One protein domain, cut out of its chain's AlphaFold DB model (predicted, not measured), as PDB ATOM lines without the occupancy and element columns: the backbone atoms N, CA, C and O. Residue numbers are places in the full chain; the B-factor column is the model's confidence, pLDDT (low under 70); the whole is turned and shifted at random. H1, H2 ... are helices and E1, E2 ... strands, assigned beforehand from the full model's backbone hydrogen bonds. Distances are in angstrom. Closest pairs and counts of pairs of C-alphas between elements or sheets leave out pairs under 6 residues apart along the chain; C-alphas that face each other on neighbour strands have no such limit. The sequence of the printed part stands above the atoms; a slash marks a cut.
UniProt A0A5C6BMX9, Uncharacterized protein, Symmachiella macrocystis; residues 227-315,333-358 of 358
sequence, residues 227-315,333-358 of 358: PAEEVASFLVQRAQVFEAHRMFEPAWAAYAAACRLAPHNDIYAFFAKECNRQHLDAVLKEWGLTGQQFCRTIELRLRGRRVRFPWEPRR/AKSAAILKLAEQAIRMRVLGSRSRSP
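This is residues 227 to 315 and 333 to 358 of the 358 residues of an uncharacterized protein of Symmachiella macrocystis (UniProt A0A5C6BMX9). Three helices, H1, H2 and H3, pack side by side in an up-and-down bundle, each running against the one before it, with H2 between H1 and H3. H4 lies more loosely alongside H3, and a small two-stranded hairpin, E1 and E2, sits off to one side, near H4 and away from H1 and H2. The printed part has 115 residues, with H1, H2, H3, E1, E2 and H4 in that order, E1 and E2 forming an antiparallel sheet; the class is mostly helix. It is only just compact, close to loose, with a radius of gyration of the C-alphas of 15.8 A and spans of 51 by 41 by 26 A.

H1, residues 227 to 244, touches H2, residues 248 to 261, in a helical hairpin at a shallow tilt of 14 degrees; their closest C-alphas, Ala 239 and Ala 251, are 4.0 A apart. H2 forms another helical hairpin with H3, residues 266 to 286, also at 14 degrees, the closest C-alphas being Tyr 255 and Ala 272 at 5.4 A. H3 touches H4, residues 333 to 352, opposite ways at 17 degrees, closest at the C-alphas of Ala 269 and Gly 352, 7.0 A. E1, residues 297 to 302, and E2, residues 305 to 310, form a hairpin, with N 300 and O 307 2.8 A apart, within hydrogen-bond range. E1 and H4 are near each other, while H1 and H4 are apart. In H1, H2, H3 and H4 every O i to N i+4 pair is within hydrogen-bond range.

H1 begins at C-alpha 227 (228.154, 222.506, 130.675) and is 26.2 A long. H2 is 20.0 A, H3 30.4 A, E1 14.8 A and E2 16.1 A long. H4, 29.1 A, ends at C-alpha 352 (227.464, 200.405, 125.092).

The C-alphas of Pro 227 and Gly 304, the two farthest apart, are 51.7 A apart. Residues 316 to 332 are cut out, and C-alphas 315 and 333 are 30.2 A apart across the cut. Of the links printed whole, none is long. The pLDDT is under 70 in residues 290 to 315 and 333 to 358.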
ATOM      1  N   PRO A 227     229.409 222.038 131.270       97.94
ATOM      2  CA  PRO A 227     228.154 222.506 130.675       97.94
ATOM      3  C   PRO A 227     227.405 221.425 129.876       97.94
ATOM      4  O   PRO A 227     226.185 221.320 129.962       97.94
ATOM      5  N   ALA A 228     228.125 220.564 129.148       98.19
ATOM      6  CA  ALA A 228     227.519 219.446 128.426       98.19
ATOM      7  C   ALA A 228     226.867 218.420 129.367       98.19
ATOM      8  O   ALA A 228     225.802 217.883 129.062       98.19
ATOM      9  N   GLU A 229     227.470 218.173 130.527       98.50
ATOM     10  CA  GLU A 229     226.935 217.256 131.534       98.50
ATOM     11  C   GLU A 229     225.755 217.849 132.302       98.50
ATOM     12  O   GLU A 229     224.830 217.115 132.638       98.50
ATOM     13  N   GLU A 230     225.730 219.165 132.523       98.62
ATOM     14  CA  GLU A 230     224.554 219.858 133.066       98.62
ATOM     15  C   GLU A 230     223.348 219.664 132.135       98.62
ATOM     16  O   GLU A 230     222.282 219.223 132.570       98.62
ATOM     17  N   VAL A 231     223.535 219.883 130.827       98.62
ATOM     18  CA  VAL A 231     222.490 219.622 129.822       98.62
ATOM     19  C   VAL A 231     222.114 218.137 129.788       98.62
ATOM     20  O   VAL A 231     220.929 217.806 129.735       98.62
ATOM     21  N   ALA A 232     223.090 217.226 129.862       98.62
ATOM     22  CA  ALA A 232     222.826 215.788 129.928       98.62
ATOM     23  C   ALA A 232     221.962 215.418 131.146       98.62
ATOM     24  O   ALA A 232     221.021 214.637 131.011       98.62
ATOM     25  N   SER A 233     222.222 216.030 132.305       98.50
ATOM     26  CA  SER A 233     221.420 215.858 133.518       98.50
ATOM     27  C   SER A 233     219.971 216.312 133.311       98.50
ATOM     28  O   SER A 233     219.048 215.605 133.712       98.50
ATOM     29  N   PHE A 234     219.737 217.451 132.654       98.75
ATOM     30  CA  PHE A 234     218.375 217.931 132.369       98.75
ATOM     31  C   PHE A 234     217.637 217.040 131.362       98.75
ATOM     32  O   PHE A 234     216.431 216.831 131.480       98.75
ATOM     33  N   LEU A 235     218.353 216.467 130.394       98.75
ATOM     34  CA  LEU A 235     217.792 215.496 129.451       98.75
ATOM     35  C   LEU A 235     217.412 214.176 130.132       98.75
ATOM     36  O   LEU A 235     216.415 213.570 129.752       98.75
ATOM     37  N   VAL A 236     218.167 213.741 131.145       98.50
ATOM     38  CA  VAL A 236     217.795 212.583 131.973       98.50
ATOM     39  C   VAL A 236     216.515 212.868 132.754       98.50
ATOM     40  O   VAL A 236     215.592 212.063 132.683       98.50
ATOM     41  N   GLN A 237     216.399 214.036 133.395       98.25
ATOM     42  CA  GLN A 237     215.155 214.446 134.066       98.25
ATOM     43  C   GLN A 237     213.974 214.473 133.081       98.25
ATOM     44  O   GLN A 237     212.906 213.933 133.361       98.25
ATOM     45  N   ARG A 238     214.180 215.030 131.877       98.44
ATOM     46  CA  ARG A 238     213.180 215.032 130.795       98.44
ATOM     47  C   ARG A 238     212.743 213.611 130.438       98.44
ATOM     48  O   ARG A 238     211.554 213.359 130.256       98.44
ATOM     49  N   ALA A 239     213.694 212.688 130.324       98.50
ATOM     50  CA  ALA A 239     213.414 211.298 130.003       98.50
ATOM     51  C   ALA A 239     212.600 210.604 131.106       98.50
ATOM     52  O   ALA A 239     211.623 209.928 130.794       98.50
ATOM     53  N   GLN A 240     212.943 210.839 132.376       97.69
ATOM     54  CA  GLN A 240     212.230 210.287 133.532       97.69
ATOM     55  C   GLN A 240     210.774 210.760 133.594       97.69
ATOM     56  O   GLN A 240     209.882 209.946 133.832       97.69
ATOM     57  N   VAL A 241     210.507 212.037 133.290       98.19
ATOM     58  CA  VAL A 241     209.132 212.548 133.154       98.19
ATOM     59  C   VAL A 241     208.379 211.778 132.064       98.19
ATOM     60  O   VAL A 241     207.288 211.262 132.302       98.19
ATOM     61  N   PHE A 242     208.955 211.627 130.870       98.25
ATOM     62  CA  PHE A 242     208.302 210.860 129.806       98.25
ATOM     63  C   PHE A 242     208.062 209.389 130.183       98.25
ATOM     64  O   PHE A 242     206.991 208.863 129.878       98.25
ATOM     65  N   GLU A 243     209.005 208.729 130.863       96.75
ATOM     66  CA  GLU A 243     208.820 207.360 131.367       96.75
ATOM     67  C   GLU A 243     207.675 207.263 132.377       96.75
ATOM     68  O   GLU A 243     206.851 206.351 132.270       96.75
ATOM     69  N   ALA A 244     207.559 208.225 133.298       96.19
ATOM     70  CA  ALA A 244     206.467 208.283 134.271       96.19
ATOM     71  C   ALA A 244     205.090 208.355 133.590       96.19
ATOM     72  O   ALA A 244     204.118 207.752 134.048       96.19
ATOM     73  N   HIS A 245     205.028 209.023 132.436       96.44
ATOM     74  CA  HIS A 245     203.849 209.104 131.572       96.44
ATOM     75  C   HIS A 245     203.769 207.990 130.512       96.44
ATOM     76  O   HIS A 245     202.891 208.020 129.649       96.44
ATOM     77  N   ARG A 246     204.657 206.987 130.570       95.19
ATOM     78  CA  ARG A 246     204.746 205.848 129.633       95.19
ATOM     79  C   ARG A 246     204.957 206.253 128.169       95.19
ATOM     80  O   ARG A 246     204.639 205.496 127.251       95.19
ATOM     81  N   MET A 247     205.530 207.429 127.939       95.88
ATOM     82  CA  MET A 247     205.904 207.947 126.626       95.88
ATOM     83  C   MET A 247     207.340 207.525 126.291       95.88
ATOM     84  O   MET A 247     208.277 208.318 126.311       95.88
ATOM     85  N   PHE A 248     207.528 206.242 125.993       95.06
ATOM     86  CA  PHE A 248     208.870 205.660 125.900       95.06
ATOM     87  C   PHE A 248     209.709 206.145 124.709       95.06
ATOM     88  O   PHE A 248     210.928 206.241 124.827       95.06
ATOM     89  N   GLU A 249     209.101 206.467 123.563       93.06
ATOM     90  CA  GLU A 249     209.853 206.974 122.405       93.06
ATOM     91  C   GLU A 249     210.563 208.315 122.693       93.06
ATOM     92  O   GLU A 249     211.783 208.390 122.493       93.06
ATOM     93  N   PRO A 250     209.876 209.369 123.186       97.06
ATOM     94  CA  PRO A 250     210.552 210.612 123.550       97.06
ATOM     95  C   PRO A 250     211.466 210.458 124.774       97.06
ATOM     96  O   PRO A 250     212.517 211.101 124.809       97.06
ATOM     97  N   ALA A 251     211.146 209.567 125.725       97.94
ATOM     98  CA  ALA A 251     212.058 209.233 126.821       97.94
ATOM     99  C   ALA A 251     213.397 208.692 126.297       97.94
ATOM    100  O   ALA A 251     214.469 209.197 126.638       97.94
ATOM    101  N   TRP A 252     213.344 207.712 125.393       95.19
ATOM    102  CA  TRP A 252     214.536 207.133 124.780       95.19
ATOM    103  C   TRP A 252     215.342 208.174 124.001       95.19
ATOM    104  O   TRP A 252     216.569 208.205 124.104       95.19
ATOM    105  N   ALA A 253     214.676 209.054 123.246       96.06
ATOM    106  CA  ALA A 253     215.349 210.120 122.508       96.06
ATOM    107  C   ALA A 253     216.116 211.072 123.444       96.06
ATOM    108  O   ALA A 253     217.258 211.439 123.143       96.06
ATOM    109  N   ALA A 254     215.525 211.420 124.591       98.44
ATOM    110  CA  ALA A 254     216.154 212.253 125.609       98.44
ATOM    111  C   ALA A 254     217.357 211.549 126.268       98.44
ATOM    112  O   ALA A 254     218.448 212.123 126.292       98.44
ATOM    113  N   TYR A 255     217.235 210.278 126.673       98.19
ATOM    114  CA  TYR A 255     218.384 209.507 127.173       98.19
ATOM    115  C   TYR A 255     219.499 209.360 126.140       98.19
ATOM    116  O   TYR A 255     220.679 209.486 126.467       98.19
ATOM    117  N   ALA A 256     219.149 209.104 124.878       96.06
ATOM    118  CA  ALA A 256     220.125 208.992 123.806       96.06
ATOM    119  C   ALA A 256     220.869 210.317 123.587       96.06
ATOM    120  O   ALA A 256     222.057 210.300 123.273       96.06
ATOM    121  N   ALA A 257     220.194 211.459 123.746       98.00
ATOM    122  CA  ALA A 257     220.831 212.770 123.721       98.00
ATOM    123  C   ALA A 257     221.757 212.978 124.933       98.00
ATOM    124  O   ALA A 257     222.908 213.361 124.735       98.00
ATOM    125  N   ALA A 258     221.321 212.616 126.145       98.44
ATOM    126  CA  ALA A 258     222.162 212.667 127.343       98.44
ATOM    127  C   ALA A 258     223.441 211.822 127.195       98.44
ATOM    128  O   ALA A 258     224.539 212.303 127.465       98.44
ATOM    129  N   CYS A 259     223.327 210.599 126.662       97.62
ATOM    130  CA  CYS A 259     224.471 209.721 126.395       97.62
ATOM    131  C   CYS A 259     225.452 210.303 125.363       97.62
ATOM    132  O   CYS A 259     226.634 209.984 125.404       97.62
ATOM    133  N   ARG A 260     224.986 211.126 124.411       96.81
ATOM    134  CA  ARG A 260     225.884 211.800 123.455       96.81
ATOM    135  C   ARG A 260     226.663 212.939 124.107       96.81
ATOM    136  O   ARG A 260     227.810 213.152 123.735       96.81
ATOM    137  N   LEU A 261     226.042 213.659 125.042       97.44
ATOM    138  CA  LEU A 261     226.656 214.796 125.733       97.44
ATOM    139  C   LEU A 261     227.600 214.371 126.866       97.44
ATOM    140  O   LEU A 261     228.599 215.042 127.101       97.44
ATOM    141  N   ALA A 262     227.315 213.247 127.525       97.06
ATOM    142  CA  ALA A 262     228.128 212.687 128.603       97.06
ATOM    143  C   ALA A 262     228.425 211.191 128.354       97.06
ATOM    144  O   ALA A 262     227.906 210.326 129.063       97.06
ATOM    145  N   PRO A 263     229.233 210.847 127.331       95.62
ATOM    146  CA  PRO A 263     229.427 209.461 126.891       95.62
ATOM    147  C   PRO A 263     230.158 208.563 127.897       95.62
ATOM    148  O   PRO A 263     230.066 207.339 127.808       95.62
ATOM    149  N   HIS A 264     230.884 209.142 128.851       94.06
ATOM    150  CA  HIS A 264     231.531 208.430 129.957       94.06
ATOM    151  C   HIS A 264     230.566 208.083 131.097       94.06
ATOM    152  O   HIS A 264     230.910 207.253 131.938       94.06
ATOM    153  N   ASN A 265     229.368 208.679 131.128       95.06
ATOM    154  CA  ASN A 265     228.355 208.385 132.131       95.06
ATOM    155  C   ASN A 265     227.541 207.142 131.735       95.06
ATOM    156  O   ASN A 265     226.519 207.202 131.048       95.06
ATOM    157  N   ASP A 266     228.010 205.979 132.181       93.25
ATOM    158  CA  ASP A 266     227.381 204.684 131.919       93.25
ATOM    159  C   ASP A 266     226.032 204.492 132.633       93.25
ATOM    160  O   ASP A 266     225.241 203.650 132.197       93.25
ATOM    161  N   ILE A 267     225.717 205.303 133.650       94.19
ATOM    162  CA  ILE A 267     224.397 205.318 134.297       94.19
ATOM    163  C   ILE A 267     223.330 205.789 133.302       94.19
ATOM    164  O   ILE A 267     222.260 205.188 133.213       94.19
ATOM    165  N   TYR A 268     223.626 206.790 132.469       95.75
ATOM    166  CA  TYR A 268     222.673 207.259 131.454       95.75
ATOM    167  C   TYR A 268     222.406 206.187 130.395       95.75
ATOM    168  O   TYR A 268     221.266 205.976 129.981       95.75
ATOM    169  N   ALA A 269     223.443 205.441 130.008       92.44
ATOM    170  CA  ALA A 269     223.295 204.306 129.103       92.44
ATOM    171  C   ALA A 269     222.517 203.146 129.745       92.44
ATOM    172  O   ALA A 269     221.817 202.411 129.042       92.44
ATOM    173  N   PHE A 270     222.638 202.956 131.062       93.56
ATOM    174  CA  PHE A 270     221.818 202.012 131.813       93.56
ATOM    175  C   PHE A 270     220.340 202.425 131.789       93.56
ATOM    176  O   PHE A 270     219.511 201.609 131.385       93.56
ATOM    177  N   PHE A 271     220.015 203.684 132.097       95.06
ATOM    178  CA  PHE A 271     218.638 204.182 132.027       95.06
ATOM    179  C   PHE A 271     218.044 204.078 130.618       95.06
ATOM    180  O   PHE A 271     216.931 203.585 130.459       95.06
ATOM    181  N   ALA A 272     218.810 204.407 129.572       92.75
ATOM    182  CA  ALA A 272     218.366 204.244 128.186       92.75
ATOM    183  C   ALA A 272     217.963 202.790 127.855       92.75
ATOM    184  O   ALA A 272     216.961 202.546 127.177       92.75
ATOM    185  N   LYS A 273     218.751 201.815 128.334       89.38
ATOM    186  CA  LYS A 273     218.472 200.380 128.150       89.38
ATOM    187  C   LYS A 273     217.237 199.944 128.919       89.38
ATOM    188  O   LYS A 273     216.447 199.164 128.391       89.38
ATOM    189  N   GLU A 274     217.094 200.436 130.139       92.00
ATOM    190  CA  GLU A 274     215.973 200.120 131.011       92.00
ATOM    191  C   GLU A 274     214.658 200.687 130.456       92.00
ATOM    192  O   GLU A 274     213.698 199.934 130.296       92.00
ATOM    193  N   CYS A 275     214.657 201.938 129.989       92.69
ATOM    194  CA  CYS A 275     213.542 202.547 129.262       92.69
ATOM    195  C   CYS A 275     213.134 201.715 128.036       92.69
ATOM    196  O   CYS A 275     211.951 201.446 127.820       92.69
ATOM    197  N   ASN A 276     214.099 201.257 127.229       86.94
ATOM    198  CA  ASN A 276     213.801 200.427 126.060       86.94
ATOM    199  C   ASN A 276     213.238 199.049 126.449       86.94
ATOM    200  O   ASN A 276     212.373 198.513 125.754       86.94
ATOM    201  N   ARG A 277     213.723 198.461 127.550       87.00
ATOM    202  CA  ARG A 277     213.190 197.202 128.087       87.00
ATOM    203  C   ARG A 277     211.730 197.374 128.506       87.00
ATOM    204  O   ARG A 277     210.893 196.589 128.074       87.00
ATOM    205  N   GLN A 278     211.422 198.418 129.272       88.62
ATOM    206  CA  GLN A 278     210.055 198.725 129.699       88.62
ATOM    207  C   GLN A 278     209.129 199.012 128.516       88.62
ATOM    208  O   GLN A 278     207.985 198.554 128.503       88.62
ATOM    209  N   HIS A 279     209.627 199.713 127.493       88.25
ATOM    210  CA  HIS A 279     208.873 199.949 126.269       88.25
ATOM    211  C   HIS A 279     208.490 198.642 125.575       88.25
ATOM    212  O   HIS A 279     207.323 198.443 125.236       88.25
ATOM    213  N   LEU A 280     209.463 197.741 125.401       84.06
ATOM    214  CA  LEU A 280     209.231 196.434 124.803       84.06
ATOM    215  C   LEU A 280     208.214 195.638 125.625       84.06
ATOM    216  O   LEU A 280     207.249 195.135 125.063       84.06
ATOM    217  N   ASP A 281     208.381 195.582 126.946       82.69
ATOM    218  CA  ASP A 281     207.451 194.881 127.835       82.69
ATOM    219  C   ASP A 281     206.022 195.451 127.729       82.69
ATOM    220  O   ASP A 281     205.050 194.693 127.701       82.69
ATOM    221  N   ALA A 282     205.875 196.776 127.609       84.56
ATOM    222  CA  ALA A 282     204.582 197.431 127.426       84.56
ATOM    223  C   ALA A 282     203.920 197.065 126.087       84.56
ATOM    224  O   ALA A 282     202.739 196.718 126.076       84.56
ATOM    225  N   VAL A 283     204.678 197.091 124.987       82.62
ATOM    226  CA  VAL A 283     204.196 196.712 123.645       82.62
ATOM    227  C   VAL A 283     203.802 195.236 123.605       82.62
ATOM    228  O   VAL A 283     202.739 194.880 123.100       82.62
ATOM    229  N   LEU A 284     204.626 194.363 124.187       80.50
ATOM    230  CA  LEU A 284     204.332 192.934 124.271       80.50
ATOM    231  C   LEU A 284     203.056 192.669 125.071       80.50
ATOM    232  O   LEU A 284     202.210 191.888 124.634       80.50
ATOM    233  N   LYS A 285     202.879 193.359 126.201       81.44
ATOM    234  CA  LYS A 285     201.658 193.268 127.003       81.44
ATOM    235  C   LYS A 285     200.421 193.721 126.227       81.44
ATOM    236  O   LYS A 285     199.401 193.043 126.293       81.44
ATOM    237  N   GLU A 286     200.505 194.822 125.482       82.81
ATOM    238  CA  GLU A 286     199.413 195.305 124.625       82.81
ATOM    239  C   GLU A 286     199.030 194.278 123.549       82.81
ATOM    240  O   GLU A 286     197.859 194.121 123.206       82.81
ATOM    241  N   TRP A 287     200.001 193.512 123.057       81.06
ATOM    242  CA  TRP A 287     199.765 192.438 122.091       81.06
ATOM    243  C   TRP A 287     199.325 191.112 122.720       81.06
ATOM    244  O   TRP A 287     199.188 190.123 122.000       81.06
ATOM    245  N   GLY A 288     199.100 191.068 124.037       82.06
ATOM    246  CA  GLY A 288     198.719 189.850 124.756       82.06
ATOM    247  C   GLY A 288     199.858 188.835 124.903       82.06
ATOM    248  O   GLY A 288     199.614 187.677 125.225       82.06
ATOM    249  N   LEU A 289     201.106 189.253 124.676       71.94
ATOM    250  CA  LEU A 289     202.302 188.419 124.765       71.94
ATOM    251  C   LEU A 289     202.939 188.586 126.156       71.94
ATOM    252  O   LEU A 289     203.987 189.211 126.299       71.94
ATOM    253  N   THR A 290     202.307 188.062 127.210       57.12
ATOM    254  CA  THR A 290     202.848 188.120 128.584       57.12
ATOM    255  C   THR A 290     203.262 186.739 129.092       57.12
ATOM    256  O   THR A 290     202.415 185.862 129.210       57.12
ATOM    257  N   GLY A 291     204.537 186.569 129.467       48.06
ATOM    258  CA  GLY A 291     205.034 185.404 130.220       48.06
ATOM    259  C   GLY A 291     205.205 184.112 129.403       48.06
ATOM    260  O   GLY A 291     204.277 183.632 128.767       48.06
ATOM    261  N   GLN A 292     206.416 183.537 129.434       46.53
ATOM    262  CA  GLN A 292     206.840 182.246 128.841       46.53
ATOM    263  C   GLN A 292     206.627 182.010 127.329       46.53
ATOM    264  O   GLN A 292     207.304 181.151 126.768       46.53
ATOM    265  N   GLN A 293     205.785 182.776 126.637       45.72
ATOM    266  CA  GLN A 293     205.527 182.618 125.200       45.72
ATOM    267  C   GLN A 293     206.566 183.301 124.301       45.72
ATOM    268  O   GLN A 293     206.530 183.137 123.081       45.72
ATOM    269  N   PHE A 294     207.535 184.019 124.876       43.44
ATOM    270  CA  PHE A 294     208.677 184.495 124.108       43.44
ATOM    271  C   PHE A 294     209.709 183.377 123.969       43.44
ATOM    272  O   PHE A 294     210.575 183.160 124.818       43.44
ATOM    273  N   CYS A 295     209.588 182.655 122.853       43.62
ATOM    274  CA  CYS A 295     210.656 181.844 122.297       43.62
ATOM    275  C   CYS A 295     211.976 182.619 122.372       43.62
ATOM    276  O   CYS A 295     212.031 183.808 122.058       43.62
ATOM    277  N   ARG A 296     213.074 181.912 122.662       46.75
ATOM    278  CA  ARG A 296     214.470 182.399 122.571       46.75
ATOM    279  C   ARG A 296     214.849 182.924 121.175       46.75
ATOM    280  O   ARG A 296     216.016 183.156 120.896       46.75
ATOM    281  N   THR A 297     213.885 183.018 120.261       45.94
ATOM    282  CA  THR A 297     214.032 183.313 118.848       45.94
ATOM    283  C   THR A 297     212.860 184.177 118.376       45.94
ATOM    284  O   THR A 297     211.721 183.716 118.420       45.94
ATOM    285  N   ILE A 298     213.121 185.394 117.888       49.41
ATOM    286  CA  ILE A 298     212.132 186.161 117.112       49.41
ATOM    287  C   ILE A 298     212.157 185.582 115.696       49.41
ATOM    288  O   ILE A 298     213.189 185.638 115.026       49.41
ATOM    289  N   GLU A 299     211.061 184.976 115.245       44.81
ATOM    290  CA  GLU A 299     210.937 184.447 113.883       44.81
ATOM    291  C   GLU A 299     210.140 185.438 113.025       44.81
ATOM    292  O   GLU A 299     208.919 185.511 113.111       44.81
ATOM    293  N   LEU A 300     210.837 186.223 112.199       44.78
ATOM    294  CA  LEU A 300     210.212 187.122 111.229       44.78
ATOM    295  C   LEU A 300     210.067 186.400 109.889       44.78
ATOM    296  O   LEU A 300     211.022 185.809 109.378       44.78
ATOM    297  N   ARG A 301     208.880 186.457 109.280       39.72
ATOM    298  CA  ARG A 301     208.693 186.041 107.883       39.72
ATOM    299  C   ARG A 301     208.930 187.239 106.970       39.72
ATOM    300  O   ARG A 301     208.077 188.106 106.844       39.72
ATOM    301  N   LEU A 302     210.083 187.257 106.309       39.47
ATOM    302  CA  LEU A 302     210.457 188.273 105.327       39.47
ATOM    303  C   LEU A 302     210.419 187.649 103.932       39.47
ATOM    304  O   LEU A 302     211.169 186.714 103.654       39.47
ATOM    305  N   ARG A 303     209.539 188.144 103.048       40.97
ATOM    306  CA  ARG A 303     209.411 187.676 101.649       40.97
ATOM    307  C   ARG A 303     209.298 186.142 101.523       40.97
ATOM    308  O   ARG A 303     210.011 185.512 100.748       40.97
ATOM    309  N   GLY A 304     208.462 185.522 102.357       44.59
ATOM    310  CA  GLY A 304     208.263 184.064 102.372       44.59
ATOM    311  C   GLY A 304     209.394 183.250 103.019       44.59
ATOM    312  O   GLY A 304     209.235 182.046 103.220       44.59
ATOM    313  N   ARG A 305     210.508 183.877 103.418       34.78
ATOM    314  CA  ARG A 305     211.603 183.230 104.152       34.78
ATOM    315  C   ARG A 305     211.455 183.469 105.651       34.78
ATOM    316  O   ARG A 305     211.177 184.581 106.090       34.78
ATOM    317  N   ARG A 306     211.639 182.411 106.442       47.50
ATOM    318  CA  ARG A 306     211.690 182.503 107.906       47.50
ATOM    319  C   ARG A 306     213.090 182.934 108.327       47.50
ATOM    320  O   ARG A 306     214.056 182.245 108.012       47.50
ATOM    321  N   VAL A 307     213.192 184.055 109.030       45.91
ATOM    322  CA  VAL A 307     214.438 184.560 109.612       45.91
ATOM    323  C   VAL A 307     214.310 184.491 111.124       45.91
ATOM    324  O   VAL A 307     213.390 185.061 111.703       45.91
ATOM    325  N   ARG A 308     215.221 183.754 111.754       44.34
ATOM    326  CA  ARG A 308     215.225 183.465 113.189       44.34
ATOM    327  C   ARG A 308     216.333 184.259 113.871       44.34
ATOM    328  O   ARG A 308     217.505 184.029 113.592       44.34
ATOM    329  N   PHE A 309     215.967 185.163 114.772       44.03
ATOM    330  CA  PHE A 309     216.909 185.940 115.578       44.03
ATOM    331  C   PHE A 309     216.985 185.355 116.984       44.03
ATOM    332  O   PHE A 309     216.010 185.502 117.719       44.03
ATOM    333  N   PRO A 310     218.095 184.717 117.396       43.66
ATOM    334  CA  PRO A 310     218.244 184.278 118.775       43.66
ATOM    335  C   PRO A 310     218.315 185.502 119.701       43.66
ATOM    336  O   PRO A 310     219.271 186.281 119.646       43.66
ATOM    337  N   TRP A 311     217.297 185.678 120.540       44.47
ATOM    338  CA  TRP A 311     217.243 186.718 121.560       44.47
ATOM    339  C   TRP A 311     217.711 186.123 122.890       44.47
ATOM    340  O   TRP A 311     216.931 185.546 123.644       44.47
ATOM    341  N   GLU A 312     219.011 186.244 123.164       45.72
ATOM    342  CA  GLU A 312     219.577 185.997 124.491       45.72
ATOM    343  C   GLU A 312     220.203 187.288 125.037       45.72
ATOM    344  O   GLU A 312     221.156 187.800 124.437       45.72
ATOM    345  N   PRO A 313     219.754 187.798 126.202       38.41
ATOM    346  CA  PRO A 313     220.291 189.029 126.781       38.41
ATOM    347  C   PRO A 313     221.773 188.962 127.190       38.41
ATOM    348  O   PRO A 313     222.339 189.990 127.550       38.41
ATOM    349  N   ARG A 314     222.426 187.784 127.187       37.53
ATOM    350  CA  ARG A 314     223.747 187.620 127.826       37.53
ATOM    351  C   ARG A 314     224.920 187.153 126.967       37.53
ATOM    352  O   ARG A 314     226.047 187.375 127.401       37.53
ATOM    353  N   ARG A 315     224.765 186.597 125.763       40.53
ATOM    354  CA  ARG A 315     225.931 186.217 124.936       40.53
ATOM    355  C   ARG A 315     225.586 186.218 123.452       40.53
ATOM    356  O   ARG A 315     224.870 185.350 122.993       40.53
ATOM    357  N   ALA A 333     201.153 197.413 110.622       49.41
ATOM    358  CA  ALA A 333     201.777 198.370 111.534       49.41
ATOM    359  C   ALA A 333     202.546 197.685 112.684       49.41
ATOM    360  O   ALA A 333     203.519 198.236 113.200       49.41
ATOM    361  N   LYS A 334     202.152 196.456 113.050       48.53
ATOM    362  CA  LYS A 334     202.788 195.669 114.116       48.53
ATOM    363  C   LYS A 334     204.204 195.244 113.726       48.53
ATOM    364  O   LYS A 334     205.134 195.416 114.509       48.53
ATOM    365  N   SER A 335     204.397 194.766 112.500       47.97
ATOM    366  CA  SER A 335     205.702 194.324 111.994       47.97
ATOM    367  C   SER A 335     206.707 195.477 111.876       47.97
ATOM    368  O   SER A 335     207.889 195.303 112.180       47.97
ATOM    369  N   ALA A 336     206.242 196.670 111.493       54.97
ATOM    370  CA  ALA A 336     207.073 197.873 111.436       54.97
ATOM    371  C   ALA A 336     207.540 198.328 112.834       54.97
ATOM    372  O   ALA A 336     208.706 198.685 113.007       54.97
ATOM    373  N   ALA A 337     206.665 198.251 113.844       53.09
ATOM    374  CA  ALA A 337     207.005 198.590 115.226       53.09
ATOM    375  C   ALA A 337     208.067 197.641 115.821       53.09
ATOM    376  O   ALA A 337     209.026 198.106 116.435       53.09
ATOM    377  N   ILE A 338     207.964 196.326 115.571       55.56
ATOM    378  CA  ILE A 338     208.967 195.334 116.019       55.56
ATOM    379  C   ILE A 338     210.344 195.629 115.427       55.56
ATOM    380  O   ILE A 338     211.347 195.573 116.136       55.56
ATOM    381  N   LEU A 339     210.408 195.940 114.131       59.56
ATOM    382  CA  LEU A 339     211.672 196.245 113.465       59.56
ATOM    383  C   LEU A 339     212.287 197.544 113.987       59.56
ATOM    384  O   LEU A 339     213.483 197.560 114.262       59.56
ATOM    385  N   LYS A 340     211.482 198.587 114.222       62.75
ATOM    386  CA  LYS A 340     211.951 199.847 114.821       62.75
ATOM    387  C   LYS A 340     212.523 199.624 116.230       62.75
ATOM    388  O   LYS A 340     213.611 200.116 116.529       62.75
ATOM    389  N   LEU A 341     211.853 198.817 117.058       57.75
ATOM    390  CA  LEU A 341     212.327 198.428 118.395       57.75
ATOM    391  C   LEU A 341     213.609 197.588 118.339       57.75
ATOM    392  O   LEU A 341     214.542 197.805 119.114       57.75
ATOM    393  N   ALA A 342     213.689 196.639 117.404       57.41
ATOM    394  CA  ALA A 342     214.879 195.821 117.200       57.41
ATOM    395  C   ALA A 342     216.068 196.665 116.710       57.41
ATOM    396  O   ALA A 342     217.184 196.497 117.201       57.41
ATOM    397  N   GLU A 343     215.845 197.613 115.799       63.88
ATOM    398  CA  GLU A 343     216.858 198.568 115.341       63.88
ATOM    399  C   GLU A 343     217.346 199.472 116.478       63.88
ATOM    400  O   GLU A 343     218.556 199.663 116.631       63.88
ATOM    401  N   GLN A 344     216.438 199.983 117.317       59.00
ATOM    402  CA  GLN A 344     216.792 200.743 118.520       59.00
ATOM    403  C   GLN A 344     217.640 199.898 119.478       59.00
ATOM    404  O   GLN A 344     218.707 200.343 119.910       59.00
ATOM    405  N   ALA A 345     217.252 198.645 119.733       53.59
ATOM    406  CA  ALA A 345     218.014 197.723 120.572       53.59
ATOM    407  C   ALA A 345     219.405 197.391 120.005       53.59
ATOM    408  O   ALA A 345     220.386 197.326 120.753       53.59
ATOM    409  N   ILE A 346     219.529 197.239 118.684       52.84
ATOM    410  CA  ILE A 346     220.819 197.053 118.007       52.84
ATOM    411  C   ILE A 346     221.692 198.306 118.166       52.84
ATOM    412  O   ILE A 346     222.868 198.184 118.519       52.84
ATOM    413  N   ARG A 347     221.128 199.514 118.003       55.38
ATOM    414  CA  ARG A 347     221.846 200.782 118.235       55.38
ATOM    415  C   ARG A 347     222.360 200.906 119.676       55.38
ATOM    416  O   ARG A 347     223.488 201.353 119.872       55.38
ATOM    417  N   MET A 348     221.611 200.436 120.679       50.81
ATOM    418  CA  MET A 348     222.070 200.424 122.082       50.81
ATOM    419  C   MET A 348     223.318 199.564 122.303       50.81
ATOM    420  O   MET A 348     224.155 199.877 123.155       50.81
ATOM    421  N   ARG A 349     223.468 198.479 121.536       48.78
ATOM    422  CA  ARG A 349     224.638 197.601 121.623       48.78
ATOM    423  C   ARG A 349     225.906 198.297 121.135       48.78
ATOM    424  O   ARG A 349     226.960 198.079 121.718       48.78
ATOM    425  N   VAL A 350     225.771 199.163 120.129       46.31
ATOM    426  CA  VAL A 350     226.858 199.977 119.562       46.31
ATOM    427  C   VAL A 350     227.267 201.112 120.506       46.31
ATOM    428  O   VAL A 350     228.455 201.396 120.640       46.31
ATOM    429  N   LEU A 351     226.308 201.736 121.200       43.19
ATOM    430  CA  LEU A 351     226.596 202.790 122.182       43.19
ATOM    431  C   LEU A 351     227.273 202.236 123.448       43.19
ATOM    432  O   LEU A 351     228.187 202.856 123.976       43.19
ATOM    433  N   GLY A 352     226.882 201.041 123.905       38.50
ATOM    434  CA  GLY A 352     227.464 200.405 125.092       38.50
ATOM    435  C   GLY A 352     228.777 199.641 124.871       38.50
ATOM    436  O   GLY A 352     229.370 199.196 125.848       38.50
ATOM    437  N   SER A 353     229.225 199.437 123.626       43.16
ATOM    438  CA  SER A 353     230.431 198.649 123.319       43.16
ATOM    439  C   SER A 353     231.706 199.479 123.145       43.16
ATOM    440  O   SER A 353     232.762 198.898 122.912       43.16
ATOM    441  N   ARG A 354     231.643 200.814 123.254       42.28
ATOM    442  CA  ARG A 354     232.814 201.697 123.083       42.28
ATOM    443  C   ARG A 354     233.667 201.900 124.347       42.28
ATOM    444  O   ARG A 354     234.642 202.631 124.280       42.28
ATOM    445  N   SER A 355     233.368 201.228 125.463       37.78
ATOM    446  CA  SER A 355     234.146 201.324 126.717       37.78
ATOM    447  C   SER A 355     235.103 200.153 126.985       37.78
ATOM    448  O   SER A 355     235.540 199.955 128.115       37.78
ATOM    449  N   ARG A 356     235.462 199.363 125.966       34.62
ATOM    450  CA  ARG A 356     236.562 198.391 126.080       34.62
ATOM    451  C   ARG A 356     237.682 198.764 125.118       34.62
ATOM    452  O   ARG A 356     237.664 198.348 123.965       34.62
ATOM    453  N   SER A 357     238.618 199.566 125.613       30.33
ATOM    454  CA  SER A 357     239.988 199.634 125.089       30.33
ATOM    455  C   SER A 357     240.843 198.585 125.835       30.33
ATOM    456  O   SER A 357     240.403 198.138 126.895       30.33
ATOM    457  N   PRO A 358     241.954 198.122 125.231       37.03
ATOM    458  CA  PRO A 358     242.390 196.719 125.189       37.03
ATOM    459  C   PRO A 358     242.675 196.037 126.528       37.03
ATOM    460  O   PRO A 358     243.197 196.707 127.445       37.03
TER     461      PRO A 358